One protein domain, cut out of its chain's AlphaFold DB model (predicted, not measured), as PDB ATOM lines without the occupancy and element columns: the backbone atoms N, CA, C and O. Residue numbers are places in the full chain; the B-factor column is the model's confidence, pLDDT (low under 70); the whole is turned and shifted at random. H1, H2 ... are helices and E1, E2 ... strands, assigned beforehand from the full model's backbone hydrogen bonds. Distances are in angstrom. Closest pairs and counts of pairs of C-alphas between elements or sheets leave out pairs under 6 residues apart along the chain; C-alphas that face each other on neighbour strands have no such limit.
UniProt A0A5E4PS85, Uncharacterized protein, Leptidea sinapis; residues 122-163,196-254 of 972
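Overview. This is residues 122 to 163 and 196 to 254 of the 972 residues of an uncharacterized protein of Leptidea sinapis (UniProt A0A5E4PS85). One strongly twisted antiparallel sheet makes two wings joined through E1, which bends by 64 degrees at residue 128: E2 and E6 pair along its later part, while E3, E4 and E5 form the other wing. H2 lies over one face at the E1 end, and little H1 stands on the opposite face at the far end. The printed part has 101 residues, mixed in class, with two named helices and six named strands in the order E1 E2 E3 H1 E4 E5 E6 H2. It is only just compact, close to loose, with a radius of gyration of the C-alphas of 15.1 A and spans of 41 by 33 by 23 A.

Arrangement. E1, residues 125 to 136, forms an antiparallel hairpin with E2, residues 139 to 144; N 134 and O 141 are 2.8 A apart, within hydrogen-bond range. E3, residues 150 to 155, lies on the same side of E1 as E2, with N 127 and O 151 at 2.8 A. H1, residues 156 to 161, stands up from the sheet over E3, at a height over the sheet of 7.3 A. E4, residues 197 to 206, is antiparallel to E3, with N 205 and O 150 at 2.8 A, and the closest C-alphas of H1 and E4, Phe 156 and Phe 200, are 5.0 A apart. E5, residues 209 to 218, forms a hairpin with E4, with N 202 and O 213 at 2.8 A. E6, residues 230 to 235, is antiparallel to E1 on its other side, with N 128 and O 235 at 2.8 A. H2, residues 243 to 254, is over E1 at a height over the sheet of 9.9 A, with a local plane resting on only just enough C-alphas, 6; it runs slantwise to the strands, 42 degrees from E1 on the local plane. Every O i to N i+4 pair is within hydrogen-bond range in H1, and 7 of 8 are in H2.

Along the chain. E1 begins at C-alpha 125 (-49.519, 2.132, 8.128) and measures 30.1 A; E4 measures 28.8 A, E5 29.3 A and H2 16.2 A, ending at C-alpha 254 (-61.640, 23.300, 24.954).

Size, cuts and confidence. The C-alphas farthest apart, Asn 138 and Gly 163, are 46.3 A apart. Residues 164 to 195 are not printed, and C-alphas 163 and 196 are 23.7 A apart across the cut. The link from E5 to E6 is long, with 11 residues. Mean pLDDT of the printed part is 77.6; 23 residues are under 70, among them 218 to 230.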
ATOM      1  N   ALA A 122     -57.836   0.463   9.461       86.69
ATOM      2  CA  ALA A 122     -57.785   1.918   9.411       86.69
ATOM      3  C   ALA A 122     -56.619   2.520  10.214       86.69
ATOM      4  O   ALA A 122     -56.205   3.642   9.913       86.69
ATOM      5  N   VAL A 123     -56.065   1.799  11.197       88.75
ATOM      6  CA  VAL A 123     -54.963   2.281  12.055       88.75
ATOM      7  C   VAL A 123     -53.584   1.881  11.522       88.75
ATOM      8  O   VAL A 123     -52.596   2.563  11.788       88.75
ATOM      9  N   LEU A 124     -53.485   0.823  10.717       91.44
ATOM     10  CA  LEU A 124     -52.203   0.337  10.198       91.44
ATOM     11  C   LEU A 124     -51.607   1.264   9.137       91.44
ATOM     12  O   LEU A 124     -52.315   1.841   8.310       91.44
ATOM     13  N   GLY A 125     -50.282   1.365   9.113       92.31
ATOM     14  CA  GLY A 125     -49.519   2.132   8.128       92.31
ATOM     15  C   GLY A 125     -48.751   3.303   8.735       92.31
ATOM     16  O   GLY A 125     -48.556   3.374   9.946       92.31
ATOM     17  N   MET A 126     -48.263   4.190   7.867       92.81
ATOM     18  CA  MET A 126     -47.475   5.356   8.269       92.81
ATOM     19  C   MET A 126     -48.378   6.534   8.646       92.81
ATOM     20  O   MET A 126     -49.386   6.796   7.982       92.81
ATOM     21  N   TRP A 127     -47.970   7.240   9.693       94.56
ATOM     22  CA  TRP A 127     -48.615   8.409  10.264       94.56
ATOM     23  C   TRP A 127     -47.566   9.480  10.542       94.56
ATOM     24  O   TRP A 127     -46.507   9.189  11.085       94.56
ATOM     25  N   TYR A 128     -47.870  10.721  10.198       92.56
ATOM     26  CA  TYR A 128     -47.043  11.885  10.486       92.56
ATOM     27  C   TYR A 128     -47.565  12.548  11.755       92.56
ATOM     28  O   TYR A 128     -48.758  12.857  11.848       92.56
ATOM     29  N   ILE A 129     -46.685  12.758  12.729       91.56
ATOM     30  CA  ILE A 129     -47.012  13.504  13.941       91.56
ATOM     31  C   ILE A 129     -46.994  14.991  13.618       91.56
ATOM     32  O   ILE A 129     -45.989  15.516  13.137       91.56
ATOM     33  N   HIS A 130     -48.098  15.673  13.914       87.81
ATOM     34  CA  HIS A 130     -48.208  17.111  13.690       87.81
ATOM     35  C   HIS A 130     -48.025  17.925  14.975       87.81
ATOM     36  O   HIS A 130     -47.405  18.985  14.956       87.81
ATOM     37  N   GLU A 131     -48.545  17.437  16.103       88.94
ATOM     38  CA  GLU A 131     -48.561  18.195  17.355       88.94
ATOM     39  C   GLU A 131     -48.575  17.273  18.579       88.94
ATOM     40  O   GLU A 131     -49.292  16.262  18.604       88.94
ATOM     41  N   TYR A 132     -47.808  17.655  19.603       86.62
ATOM     42  CA  TYR A 132     -47.890  17.075  20.942       86.62
ATOM     43  C   TYR A 132     -48.762  17.947  21.829       86.62
ATOM     44  O   TYR A 132     -48.525  19.146  21.958       86.62
ATOM     45  N   ILE A 133     -49.744  17.336  22.481       85.44
ATOM     46  CA  ILE A 133     -50.622  17.999  23.441       85.44
ATOM     47  C   ILE A 133     -50.269  17.470  24.832       85.44
ATOM     48  O   ILE A 133     -50.534  16.310  25.159       85.44
ATOM     49  N   TYR A 134     -49.680  18.335  25.655       79.00
ATOM     50  CA  TYR A 134     -49.307  18.040  27.034       79.00
ATOM     51  C   TYR A 134     -50.423  18.459  27.987       79.00
ATOM     52  O   TYR A 134     -50.748  19.643  28.098       79.00
ATOM     53  N   HIS A 135     -50.961  17.499  28.736       71.31
ATOM     54  CA  HIS A 135     -52.016  17.745  29.721       71.31
ATOM     55  C   HIS A 135     -51.415  17.945  31.113       71.31
ATOM     56  O   HIS A 135     -51.496  17.066  31.964       71.31
ATOM     57  N   LYS A 136     -50.768  19.088  31.376       71.25
ATOM     58  CA  LYS A 136     -50.283  19.385  32.735       71.25
ATOM     59  C   LYS A 136     -51.444  19.898  33.586       71.25
ATOM     60  O   LYS A 136     -52.273  20.636  33.073       71.25
ATOM     61  N   GLU A 137     -51.441  19.573  34.881       60.38
ATOM     62  CA  GLU A 137     -52.514  19.772  35.884       60.38
ATOM     63  C   GLU A 137     -53.296  21.109  35.855       60.38
ATOM     64  O   GLU A 137     -54.350  21.174  36.467       60.38
ATOM     65  N   ASN A 138     -52.839  22.158  35.155       57.34
ATOM     66  CA  ASN A 138     -53.567  23.422  34.986       57.34
ATOM     67  C   ASN A 138     -53.442  24.077  33.588       57.34
ATOM     68  O   ASN A 138     -53.957  25.180  33.407       57.34
ATOM     69  N   ILE A 139     -52.727  23.478  32.621       68.50
ATOM     70  CA  ILE A 139     -52.480  24.074  31.293       68.50
ATOM     71  C   ILE A 139     -52.323  22.962  30.243       68.50
ATOM     72  O   ILE A 139     -51.459  22.095  30.383       68.50
ATOM     73  N   THR A 140     -53.117  23.026  29.173       72.38
ATOM     74  CA  THR A 140     -52.868  22.286  27.929       72.38
ATOM     75  C   THR A 140     -51.844  23.062  27.107       72.38
ATOM     76  O   THR A 140     -52.179  24.099  26.535       72.38
ATOM     77  N   ASN A 141     -50.596  22.599  27.084       78.69
ATOM     78  CA  ASN A 141     -49.577  23.165  26.201       78.69
ATOM     79  C   ASN A 141     -49.506  22.319  24.942       78.69
ATOM     80  O   ASN A 141     -49.426  21.094  25.040       78.69
ATOM     81  N   THR A 142     -49.494  22.969  23.785       82.88
ATOM     82  CA  THR A 142     -49.204  22.286  22.536       82.88
ATOM     83  C   THR A 142     -47.824  22.667  22.027       82.88
ATOM     84  O   THR A 142     -47.421  23.830  22.085       82.88
ATOM     85  N   GLU A 143     -47.061  21.666  21.602       84.06
ATOM     86  CA  GLU A 143     -45.739  21.854  21.015       84.06
ATOM     87  C   GLU A 143     -45.759  21.319  19.587       84.06
ATOM     88  O   GLU A 143     -46.091  20.156  19.335       84.06
ATOM     89  N   TYR A 144     -45.430  22.203  18.649       82.62
ATOM     90  CA  TYR A 144     -45.280  21.853  17.247       82.62
ATOM     91  C   TYR A 144     -43.903  21.225  17.040       82.62
ATOM     92  O   TYR A 144     -42.892  21.860  17.347       82.62
ATOM     93  N   ASN A 145     -43.856  20.001  16.510       75.19
ATOM     94  CA  ASN A 145     -42.585  19.361  16.195       75.19
ATOM     95  C   ASN A 145     -42.139  19.760  14.775       75.19
ATOM     96  O   ASN A 145     -42.767  19.326  13.807       75.19
ATOM     97  N   PRO A 146     -41.047  20.536  14.610       77.94
ATOM     98  CA  PRO A 146     -40.563  20.935  13.289       77.94
ATOM     99  C   PRO A 146     -39.968  19.775  12.476       77.94
ATOM    100  O   PRO A 146     -39.679  19.959  11.296       77.94
ATOM    101  N   TYR A 147     -39.749  18.607  13.086       80.19
ATOM    102  CA  TYR A 147     -39.126  17.446  12.449       80.19
ATOM    103  C   TYR A 147     -40.132  16.429  11.895       80.19
ATOM    104  O   TYR A 147     -39.696  15.434  11.322       80.19
ATOM    105  N   CYS A 148     -41.442  16.670  12.061       83.69
ATOM    106  CA  CYS A 148     -42.539  15.816  11.583       83.69
ATOM    107  C   CYS A 148     -42.254  14.306  11.732       83.69
ATOM    108  O   CYS A 148     -42.190  13.597  10.722       83.69
ATOM    109  N   PRO A 149     -42.049  13.803  12.967       88.81
ATOM    110  CA  PRO A 149     -41.720  12.402  13.177       88.81
ATOM    111  C   PRO A 149     -42.769  11.476  12.569       88.81
ATOM    112  O   PRO A 149     -43.972  11.766  12.569       88.81
ATOM    113  N   ILE A 150     -42.292  10.356  12.038       91.94
ATOM    114  CA  ILE A 150     -43.118   9.360  11.362       91.94
ATOM    115  C   ILE A 150     -43.318   8.197  12.324       91.94
ATOM    116  O   ILE A 150     -42.359   7.603  12.807       91.94
ATOM    117  N   ILE A 151     -44.575   7.854  12.572       93.19
ATOM    118  CA  ILE A 151     -44.965   6.642  13.274       93.19
ATOM    119  C   ILE A 151     -45.439   5.627  12.244       93.19
ATOM    120  O   ILE A 151     -46.391   5.885  11.507       93.19
ATOM    121  N   GLN A 152     -44.838   4.445  12.230       94.44
ATOM    122  CA  GLN A 152     -45.350   3.317  11.469       94.44
ATOM    123  C   GLN A 152     -45.991   2.293  12.404       94.44
ATOM    124  O   GLN A 152     -45.334   1.698  13.252       94.44
ATOM    125  N   ILE A 153     -47.297   2.071  12.236       92.62
ATOM    126  CA  ILE A 153     -48.049   1.075  13.006       92.62
ATOM    127  C   ILE A 153     -48.161  -0.197  12.169       92.62
ATOM    128  O   ILE A 153     -48.769  -0.190  11.093       92.62
ATOM    129  N   ARG A 154     -47.586  -1.293  12.666       90.94
ATOM    130  CA  ARG A 154     -47.608  -2.618  12.027       90.94
ATOM    131  C   ARG A 154     -48.272  -3.649  12.931       90.94
ATOM    132  O   ARG A 154     -48.229  -3.540  14.159       90.94
ATOM    133  N   LYS A 155     -48.835  -4.699  12.326       91.12
ATOM    134  CA  LYS A 155     -49.193  -5.909  13.072       91.12
ATOM    135  C   LYS A 155     -47.911  -6.586  13.540       91.12
ATOM    136  O   LYS A 155     -46.928  -6.641  12.798       91.12
ATOM    137  N   PHE A 156     -47.909  -7.108  14.761       86.50
ATOM    138  CA  PHE A 156     -46.742  -7.811  15.289       86.50
ATOM    139  C   PHE A 156     -46.371  -9.023  14.427       86.50
ATOM    140  O   PHE A 156     -45.192  -9.301  14.230       86.50
ATOM    141  N   GLU A 157     -47.361  -9.715  13.860       85.88
ATOM    142  CA  GLU A 157     -47.137 -10.842  12.960       85.88
ATOM    143  C   GLU A 157     -46.371 -10.418  11.700       85.88
ATOM    144  O   GLU A 157     -45.433 -11.107  11.303       85.88
ATOM    145  N   ASP A 158     -46.699  -9.261  11.119       81.94
ATOM    146  CA  ASP A 158     -46.021  -8.731   9.929       81.94
ATOM    147  C   ASP A 158     -44.593  -8.269  10.255       81.94
ATOM    148  O   ASP A 158     -43.671  -8.503   9.473       81.94
ATOM    149  N   TYR A 159     -44.393  -7.673  11.437       80.75
ATOM    150  CA  TYR A 159     -43.070  -7.279  11.935       80.75
ATOM    151  C   TYR A 159     -42.152  -8.497  12.130       80.75
ATOM    152  O   TYR A 159     -41.023  -8.514  11.648       80.75
ATOM    153  N   VAL A 160     -42.651  -9.565  12.765       78.38
ATOM    154  CA  VAL A 160     -41.878 -10.800  12.996       78.38
ATOM    155  C   VAL A 160     -41.611 -11.560  11.690       78.38
ATOM    156  O   VAL A 160     -40.525 -12.113  11.506       78.38
ATOM    157  N   SER A 161     -42.572 -11.566  10.763       75.81
ATOM    158  CA  SER A 161     -42.443 -12.241   9.461       75.81
ATOM    159  C   SER A 161     -41.483 -11.521   8.506       75.81
ATOM    160  O   SER A 161     -40.926 -12.154   7.609       75.81
ATOM    161  N   GLY A 162     -41.265 -10.215   8.708       65.69
ATOM    162  CA  GLY A 162     -40.413  -9.350   7.887       65.69
ATOM    163  C   GLY A 162     -38.902  -9.593   7.997       65.69
ATOM    164  O   GLY A 162     -38.154  -9.026   7.208       65.69
ATOM    165  N   GLY A 163     -38.449 -10.471   8.900       48.84
ATOM    166  CA  GLY A 163     -37.091 -11.021   8.882       48.84
ATOM    167  C   GLY A 163     -36.105 -10.384   9.864       48.84
ATOM    168  O   GLY A 163     -35.387  -9.450   9.538       48.84
ATOM    169  N   ARG A 196     -59.096 -12.566  20.696       58.78
ATOM    170  CA  ARG A 196     -57.638 -12.484  20.537       58.78
ATOM    171  C   ARG A 196     -57.129 -11.117  20.990       58.78
ATOM    172  O   ARG A 196     -57.516 -10.087  20.439       58.78
ATOM    173  N   ILE A 197     -56.231 -11.115  21.976       69.94
ATOM    174  CA  ILE A 197     -55.369  -9.963  22.264       69.94
ATOM    175  C   ILE A 197     -54.486  -9.763  21.027       69.94
ATOM    176  O   ILE A 197     -53.772 -10.685  20.632       69.94
ATOM    177  N   ARG A 198     -54.557  -8.587  20.398       78.88
ATOM    178  CA  ARG A 198     -53.745  -8.240  19.224       78.88
ATOM    179  C   ARG A 198     -52.533  -7.434  19.687       78.88
ATOM    180  O   ARG A 198     -52.636  -6.596  20.586       78.88
ATOM    181  N   HIS A 199     -51.369  -7.719  19.115       80.81
ATOM    182  CA  HIS A 199     -50.133  -6.992  19.388       80.81
ATOM    183  C   HIS A 199     -49.802  -6.115  18.175       80.81
ATOM    184  O   HIS A 199     -49.746  -6.609  17.051       80.81
ATOM    185  N   PHE A 200     -49.553  -4.832  18.414       87.88
ATOM    186  CA  PHE A 200     -49.067  -3.878  17.422       87.88
ATOM    187  C   PHE A 200     -47.637  -3.466  17.768       87.88
ATOM    188  O   PHE A 200     -47.267  -3.397  18.943       87.88
ATOM    189  N   VAL A 201     -46.844  -3.192  16.738       87.00
ATOM    190  CA  VAL A 201     -45.531  -2.552  16.864       87.00
ATOM    191  C   VAL A 201     -45.657  -1.152  16.289       87.00
ATOM    192  O   VAL A 201     -46.193  -0.973  15.195       87.00
ATOM    193  N   LEU A 202     -45.222  -0.175  17.067       90.88
ATOM    194  CA  LEU A 202     -45.243   1.236  16.741       90.88
ATOM    195  C   LEU A 202     -43.784   1.673  16.595       90.88
ATOM    196  O   LEU A 202     -43.096   1.882  17.589       90.88
ATOM    197  N   GLU A 203     -43.315   1.716  15.352       89.81
ATOM    198  CA  GLU A 203     -41.960   2.144  14.991       89.81
ATOM    199  C   GLU A 203     -41.963   3.674  14.910       89.81
ATOM    200  O   GLU A 203     -42.728   4.264  14.141       89.81
ATOM    201  N   TRP A 204     -41.160   4.325  15.739       90.19
ATOM    202  CA  TRP A 204     -41.022   5.773  15.805       90.19
ATOM    203  C   TRP A 204     -39.756   6.207  15.080       90.19
ATOM    204  O   TRP A 204     -38.662   5.775  15.437       90.19
ATOM    205  N   HIS A 205     -39.889   7.103  14.105       84.12
ATOM    206  CA  HIS A 205     -38.775   7.666  13.350       84.12
ATOM    207  C   HIS A 205     -38.703   9.182  13.549       84.12
ATOM    208  O   HIS A 205     -39.579   9.919  13.089       84.12
ATOM    209  N   GLU A 206     -37.632   9.661  14.184       85.81
ATOM    210  CA  GLU A 206     -37.356  11.087  14.370       85.81
ATOM    211  C   GLU A 206     -35.914  11.411  13.952       85.81
ATOM    212  O   GLU A 206     -34.939  11.185  14.673       85.81
ATOM    213  N   GLY A 207     -35.755  11.924  12.731       83.44
ATOM    214  CA  GLY A 207     -34.436  12.168  12.147       83.44
ATOM    215  C   GLY A 207     -33.644  10.870  11.948       83.44
ATOM    216  O   GLY A 207     -34.063  10.000  11.192       83.44
ATOM    217  N   MET A 208     -32.476  10.751  12.595       73.06
ATOM    218  CA  MET A 208     -31.668   9.517  12.585       73.06
ATOM    219  C   MET A 208     -32.011   8.549  13.730       73.06
ATOM    220  O   MET A 208     -31.391   7.492  13.828       73.06
ATOM    221  N   TRP A 209     -32.947   8.912  14.611       68.31
ATOM    222  CA  TRP A 209     -33.342   8.090  15.752       68.31
ATOM    223  C   TRP A 209     -34.538   7.217  15.383       68.31
ATOM    224  O   TRP A 209     -35.509   7.699  14.796       68.31
ATOM    225  N   GLN A 210     -34.441   5.932  15.723       82.94
ATOM    226  CA  GLN A 210     -35.493   4.945  15.529       82.94
ATOM    227  C   GLN A 210     -35.710   4.179  16.836       82.94
ATOM    228  O   GLN A 210     -34.763   3.570  17.333       82.94
ATOM    229  N   ASP A 211     -36.938   4.207  17.355       81.88
ATOM    230  CA  ASP A 211     -37.356   3.495  18.568       81.88
ATOM    231  C   ASP A 211     -38.612   2.659  18.289       81.88
ATOM    232  O   ASP A 211     -39.549   3.133  17.650       81.88
ATOM    233  N   ASP A 212     -38.665   1.428  18.803       78.12
ATOM    234  CA  ASP A 212     -39.794   0.515  18.594       78.12
ATOM    235  C   ASP A 212     -40.595   0.337  19.895       78.12
ATOM    236  O   ASP A 212     -40.070  -0.097  20.926       78.12
ATOM    237  N   TYR A 213     -41.897   0.623  19.847       82.50
ATOM    238  CA  TYR A 213     -42.817   0.460  20.973       82.50
ATOM    239  C   TYR A 213     -43.807  -0.679  20.717       82.50
ATOM    240  O   TYR A 213     -44.454  -0.750  19.676       82.50
ATOM    241  N   HIS A 214     -43.986  -1.568  21.695       77.25
ATOM    242  CA  HIS A 214     -44.929  -2.684  21.594       77.25
ATOM    243  C   HIS A 214     -46.232  -2.367  22.332       77.25
ATOM    244  O   HIS A 214     -46.242  -2.238  23.557       77.25
ATOM    245  N   VAL A 215     -47.346  -2.304  21.601       80.25
ATOM    246  CA  VAL A 215     -48.669  -1.984  22.151       80.25
ATOM    247  C   VAL A 215     -49.572  -3.211  22.076       80.25
ATOM    248  O   VAL A 215     -49.763  -3.799  21.014       80.25
ATOM    249  N   LYS A 216     -50.159  -3.614  23.208       74.94
ATOM    250  CA  LYS A 216     -51.135  -4.713  23.264       74.94
ATOM    251  C   LYS A 216     -52.544  -4.144  23.359       74.94
ATOM    252  O   LYS A 216     -52.856  -3.445  24.321       74.94
ATOM    253  N   VAL A 217     -53.399  -4.478  22.397       70.31
ATOM    254  CA  VAL A 217     -54.806  -4.060  22.384       70.31
ATOM    255  C   VAL A 217     -55.676  -5.281  22.641       70.31
ATOM    256  O   VAL A 217     -55.594  -6.293  21.939       70.31
ATOM    257  N   ASN A 218     -56.508  -5.198  23.678       56.94
ATOM    258  CA  ASN A 218     -57.503  -6.225  23.935       56.94
ATOM    259  C   ASN A 218     -58.773  -5.885  23.155       56.94
ATOM    260  O   ASN A 218     -59.484  -4.956  23.511       56.94
ATOM    261  N   THR A 219     -59.081  -6.657  22.119       57.66
ATOM    262  CA  THR A 219     -60.275  -6.445  21.290       57.66
ATOM    263  C   THR A 219     -61.594  -6.651  22.056       57.66
ATOM    264  O   THR A 219     -62.636  -6.200  21.585       57.66
ATOM    265  N   SER A 220     -61.575  -7.256  23.257       52.09
ATOM    266  CA  SER A 220     -62.765  -7.426  24.112       52.09
ATOM    267  C   SER A 220     -63.127  -6.187  24.940       52.09
ATOM    268  O   SER A 220     -64.274  -6.039  25.357       52.09
ATOM    269  N   HIS A 221     -62.169  -5.292  25.190       49.75
ATOM    270  CA  HIS A 221     -62.392  -4.008  25.848       49.75
ATOM    271  C   HIS A 221     -62.092  -2.939  24.809       49.75
ATOM    272  O   HIS A 221     -60.939  -2.745  24.461       49.75
ATOM    273  N   LYS A 222     -63.131  -2.304  24.267       51.72
ATOM    274  CA  LYS A 222     -63.098  -1.429  23.086       51.72
ATOM    275  C   LYS A 222     -62.186  -0.182  23.215       51.72
ATOM    276  O   LYS A 222     -62.680   0.925  23.118       51.72
ATOM    277  N   GLY A 223     -60.877  -0.290  23.450       51.19
ATOM    278  CA  GLY A 223     -59.983   0.867  23.556       51.19
ATOM    279  C   GLY A 223     -58.577   0.572  24.086       51.19
ATOM    280  O   GLY A 223     -58.280  -0.512  24.585       51.19
ATOM    281  N   PHE A 224     -57.706   1.575  23.967       51.94
ATOM    282  CA  PHE A 224     -56.351   1.570  24.519       51.94
ATOM    283  C   PHE A 224     -56.376   1.763  26.043       51.94
ATOM    284  O   PHE A 224     -57.221   2.484  26.574       51.94
ATOM    285  N   TRP A 225     -55.435   1.135  26.751       41.72
ATOM    286  CA  TRP A 225     -55.235   1.369  28.182       41.72
ATOM    287  C   TRP A 225     -54.601   2.750  28.403       41.72
ATOM    288  O   TRP A 225     -53.679   3.103  27.665       41.72
ATOM    289  N   PRO A 226     -55.049   3.533  29.401       38.78
ATOM    290  CA  PRO A 226     -54.428   4.814  29.702       38.78
ATOM    291  C   PRO A 226     -53.007   4.582  30.230       38.78
ATOM    292  O   PRO A 226     -52.812   3.974  31.279       38.78
ATOM    293  N   THR A 227     -52.023   5.065  29.478       38.25
ATOM    294  CA  THR A 227     -50.655   5.323  29.947       38.25
ATOM    295  C   THR A 227     -50.388   6.820  29.740       38.25
ATOM    296  O   THR A 227     -51.070   7.465  28.946       38.25
ATOM    297  N   ASP A 228     -49.523   7.399  30.562       43.28
ATOM    298  CA  ASP A 228     -49.564   8.800  31.001       43.28
ATOM    299  C   ASP A 228     -49.581   9.937  29.938       43.28
ATOM    300  O   ASP A 228     -48.905   9.900  28.920       43.28
ATOM    301  N   LEU A 229     -50.295  11.021  30.296       54.91
ATOM    302  CA  LEU A 229     -50.015  12.469  30.122       54.91
ATOM    303  C   LEU A 229     -49.809  13.155  28.752       54.91
ATOM    304  O   LEU A 229     -49.657  14.384  28.751       54.91
ATOM    305  N   TYR A 230     -49.868  12.475  27.608       66.88
ATOM    306  CA  TYR A 230     -49.792  13.152  26.300       66.88
ATOM    307  C   TYR A 230     -50.834  12.655  25.293       66.88
ATOM    308  O   TYR A 230     -51.186  11.481  25.242       66.88
ATOM    309  N   SER A 231     -51.351  13.572  24.476       82.81
ATOM    310  CA  SER A 231     -52.132  13.249  23.279       82.81
ATOM    311  C   SER A 231     -51.341  13.669  22.046       82.81
ATOM    312  O   SER A 231     -50.715  14.724  22.050       82.81
ATOM    313  N   VAL A 232     -51.353  12.846  20.999       86.06
ATOM    314  CA  VAL A 232     -50.603  13.099  19.761       86.06
ATOM    315  C   VAL A 232     -51.585  13.211  18.604       86.06
ATOM    316  O   VAL A 232     -52.436  12.337  18.435       86.06
ATOM    317  N   VAL A 233     -51.478  14.278  17.810       89.94
ATOM    318  CA  VAL A 233     -52.278  14.448  16.590       89.94
ATOM    319  C   VAL A 233     -51.529  13.818  15.417       89.94
ATOM    320  O   VAL A 233     -50.421  14.243  15.080       89.94
ATOM    321  N   LEU A 234     -52.138  12.799  14.806       91.81
ATOM    322  CA  LEU A 234     -51.572  12.023  13.702       91.81
ATOM    323  C   LEU A 234     -52.311  12.312  12.390       91.81
ATOM    324  O   LEU A 234     -53.538  12.378  12.368       91.81
ATOM    325  N   SER A 235     -51.570  12.421  11.286       92.56
ATOM    326  CA  SER A 235     -52.112  12.570   9.928       92.56
ATOM    327  C   SER A 235     -51.544  11.510   8.984       92.56
ATOM    328  O   SER A 235     -50.388  11.119   9.108       92.56
ATOM    329  N   ARG A 236     -52.321  11.059   7.991       88.62
ATOM    330  CA  ARG A 236     -51.837  10.136   6.941       88.62
ATOM    331  C   ARG A 236     -50.898  10.806   5.936       88.62
ATOM    332  O   ARG A 236     -50.177  10.119   5.219       88.62
ATOM    333  N   ASN A 237     -50.916  12.132   5.865       87.06
ATOM    334  CA  ASN A 237     -50.104  12.916   4.943       87.06
ATOM    335  C   ASN A 237     -49.637  14.204   5.636       87.06
ATOM    336  O   ASN A 237     -50.424  14.872   6.312       87.06
ATOM    337  N   GLU A 238     -48.360  14.539   5.451       79.75
ATOM    338  CA  GLU A 238     -47.665  15.688   6.044       79.75
ATOM    339  C   GLU A 238     -48.418  17.018   5.842       79.75
ATOM    340  O   GLU A 238     -48.439  17.856   6.736       79.75
ATOM    341  N   ASN A 239     -49.127  17.173   4.714       81.88
ATOM    342  CA  ASN A 239     -49.813  18.417   4.339       81.88
ATOM    343  C   ASN A 239     -51.350  18.366   4.439       81.88
ATOM    344  O   ASN A 239     -52.028  19.242   3.902       81.88
ATOM    345  N   GLN A 240     -51.928  17.326   5.047       80.62
ATOM    346  CA  GLN A 240     -53.383  17.109   4.996       80.62
ATOM    347  C   GLN A 240     -54.172  17.850   6.083       80.62
ATOM    348  O   GLN A 240     -55.357  18.104   5.879       80.62
ATOM    349  N   LEU A 241     -53.550  18.220   7.205       84.94
ATOM    350  CA  LEU A 241     -54.221  18.995   8.250       84.94
ATOM    351  C   LEU A 241     -54.078  20.487   7.957       84.94
ATOM    352  O   LEU A 241     -52.982  21.042   8.010       84.94
ATOM    353  N   THR A 242     -55.192  21.149   7.648       88.56
ATOM    354  CA  THR A 242     -55.210  22.607   7.532       88.56
ATOM    355  C   THR A 242     -55.208  23.248   8.928       88.56
ATOM    356  O   THR A 242     -55.646  22.624   9.900       88.56
ATOM    357  N   PRO A 243     -54.801  24.524   9.068       85.12
ATOM    358  CA  PRO A 243     -54.929  25.247  10.338       85.12
ATOM    359  C   PRO A 243     -56.361  25.252  10.904       85.12
ATOM    360  O   PRO A 243     -56.552  25.343  12.114       85.12
ATOM    361  N   GLN A 244     -57.372  25.135  10.037       84.56
ATOM    362  CA  GLN A 244     -58.778  25.075  10.430       84.56
ATOM    363  C   GLN A 244     -59.169  23.702  11.004       84.56
ATOM    364  O   GLN A 244     -59.970  23.636  11.942       84.56
ATOM    365  N   ASP A 245     -58.563  22.620  10.511       84.62
ATOM    366  CA  ASP A 245     -58.733  21.271  11.065       84.62
ATOM    367  C   ASP A 245     -58.086  21.172  12.450       84.62
ATOM    368  O   ASP A 245     -58.706  20.674  13.390       84.62
ATOM    369  N   LEU A 246     -56.886  21.741  12.614       85.19
ATOM    370  CA  LEU A 246     -56.204  21.822  13.910       85.19
ATOM    371  C   LEU A 246     -57.006  22.643  14.926       85.19
ATOM    372  O   LEU A 246     -57.213  22.191  16.050       85.19
ATOM    373  N   ALA A 247     -57.551  23.795  14.521       82.12
ATOM    374  CA  ALA A 247     -58.423  24.595  15.381       82.12
ATOM    375  C   ALA A 247     -59.694  23.827  15.798       82.12
ATOM    376  O   ALA A 247     -60.151  23.939  16.937       82.12
ATOM    377  N   SER A 248     -60.252  23.007  14.901       82.69
ATOM    378  CA  SER A 248     -61.404  22.150  15.202       82.69
ATOM    379  C   SER A 248     -61.045  21.048  16.206       82.69
ATOM    380  O   SER A 248     -61.801  20.809  17.147       82.69
ATOM    381  N   ILE A 249     -59.867  20.433  16.064       82.56
ATOM    382  CA  ILE A 249     -59.335  19.445  17.012       82.56
ATOM    383  C   ILE A 249     -59.096  20.090  18.387       82.56
ATOM    384  O   ILE A 249     -59.517  19.541  19.404       82.56
ATOM    385  N   HIS A 250     -58.504  21.288  18.445       80.88
ATOM    386  CA  HIS A 250     -58.299  22.033  19.697       80.88
ATOM    387  C   HIS A 250     -59.615  22.410  20.385       80.88
ATOM    388  O   HIS A 250     -59.723  22.321  21.611       80.88
ATOM    389  N   ASN A 251     -60.653  22.752  19.616       75.50
ATOM    390  CA  ASN A 251     -61.978  23.060  20.159       75.50
ATOM    391  C   ASN A 251     -62.625  21.860  20.872       75.50
ATOM    392  O   ASN A 251     -63.319  22.059  21.870       75.50
ATOM    393  N   ILE A 252     -62.354  20.622  20.441       73.19
ATOM    394  CA  ILE A 252     -62.832  19.408  21.130       73.19
ATOM    395  C   ILE A 252     -62.258  19.328  22.553       73.19
ATOM    396  O   ILE A 252     -62.976  18.968  23.491       73.19
ATOM    397  N   PHE A 253     -60.991  19.712  22.739       66.00
ATOM    398  CA  PHE A 253     -60.354  19.761  24.057       66.00
ATOM    399  C   PHE A 253     -60.824  20.964  24.893       66.00
ATOM    400  O   PHE A 253     -60.952  20.850  26.111       66.00
ATOM    401  N   SER A 254     -61.163  22.094  24.258       56.06
ATOM    402  CA  SER A 254     -61.640  23.300  24.954       56.06
ATOM    403  C   SER A 254     -63.097  23.204  25.439       56.06
ATOM    404  O   SER A 254     -63.407  23.670  26.536       56.06
TER     405      SER A 254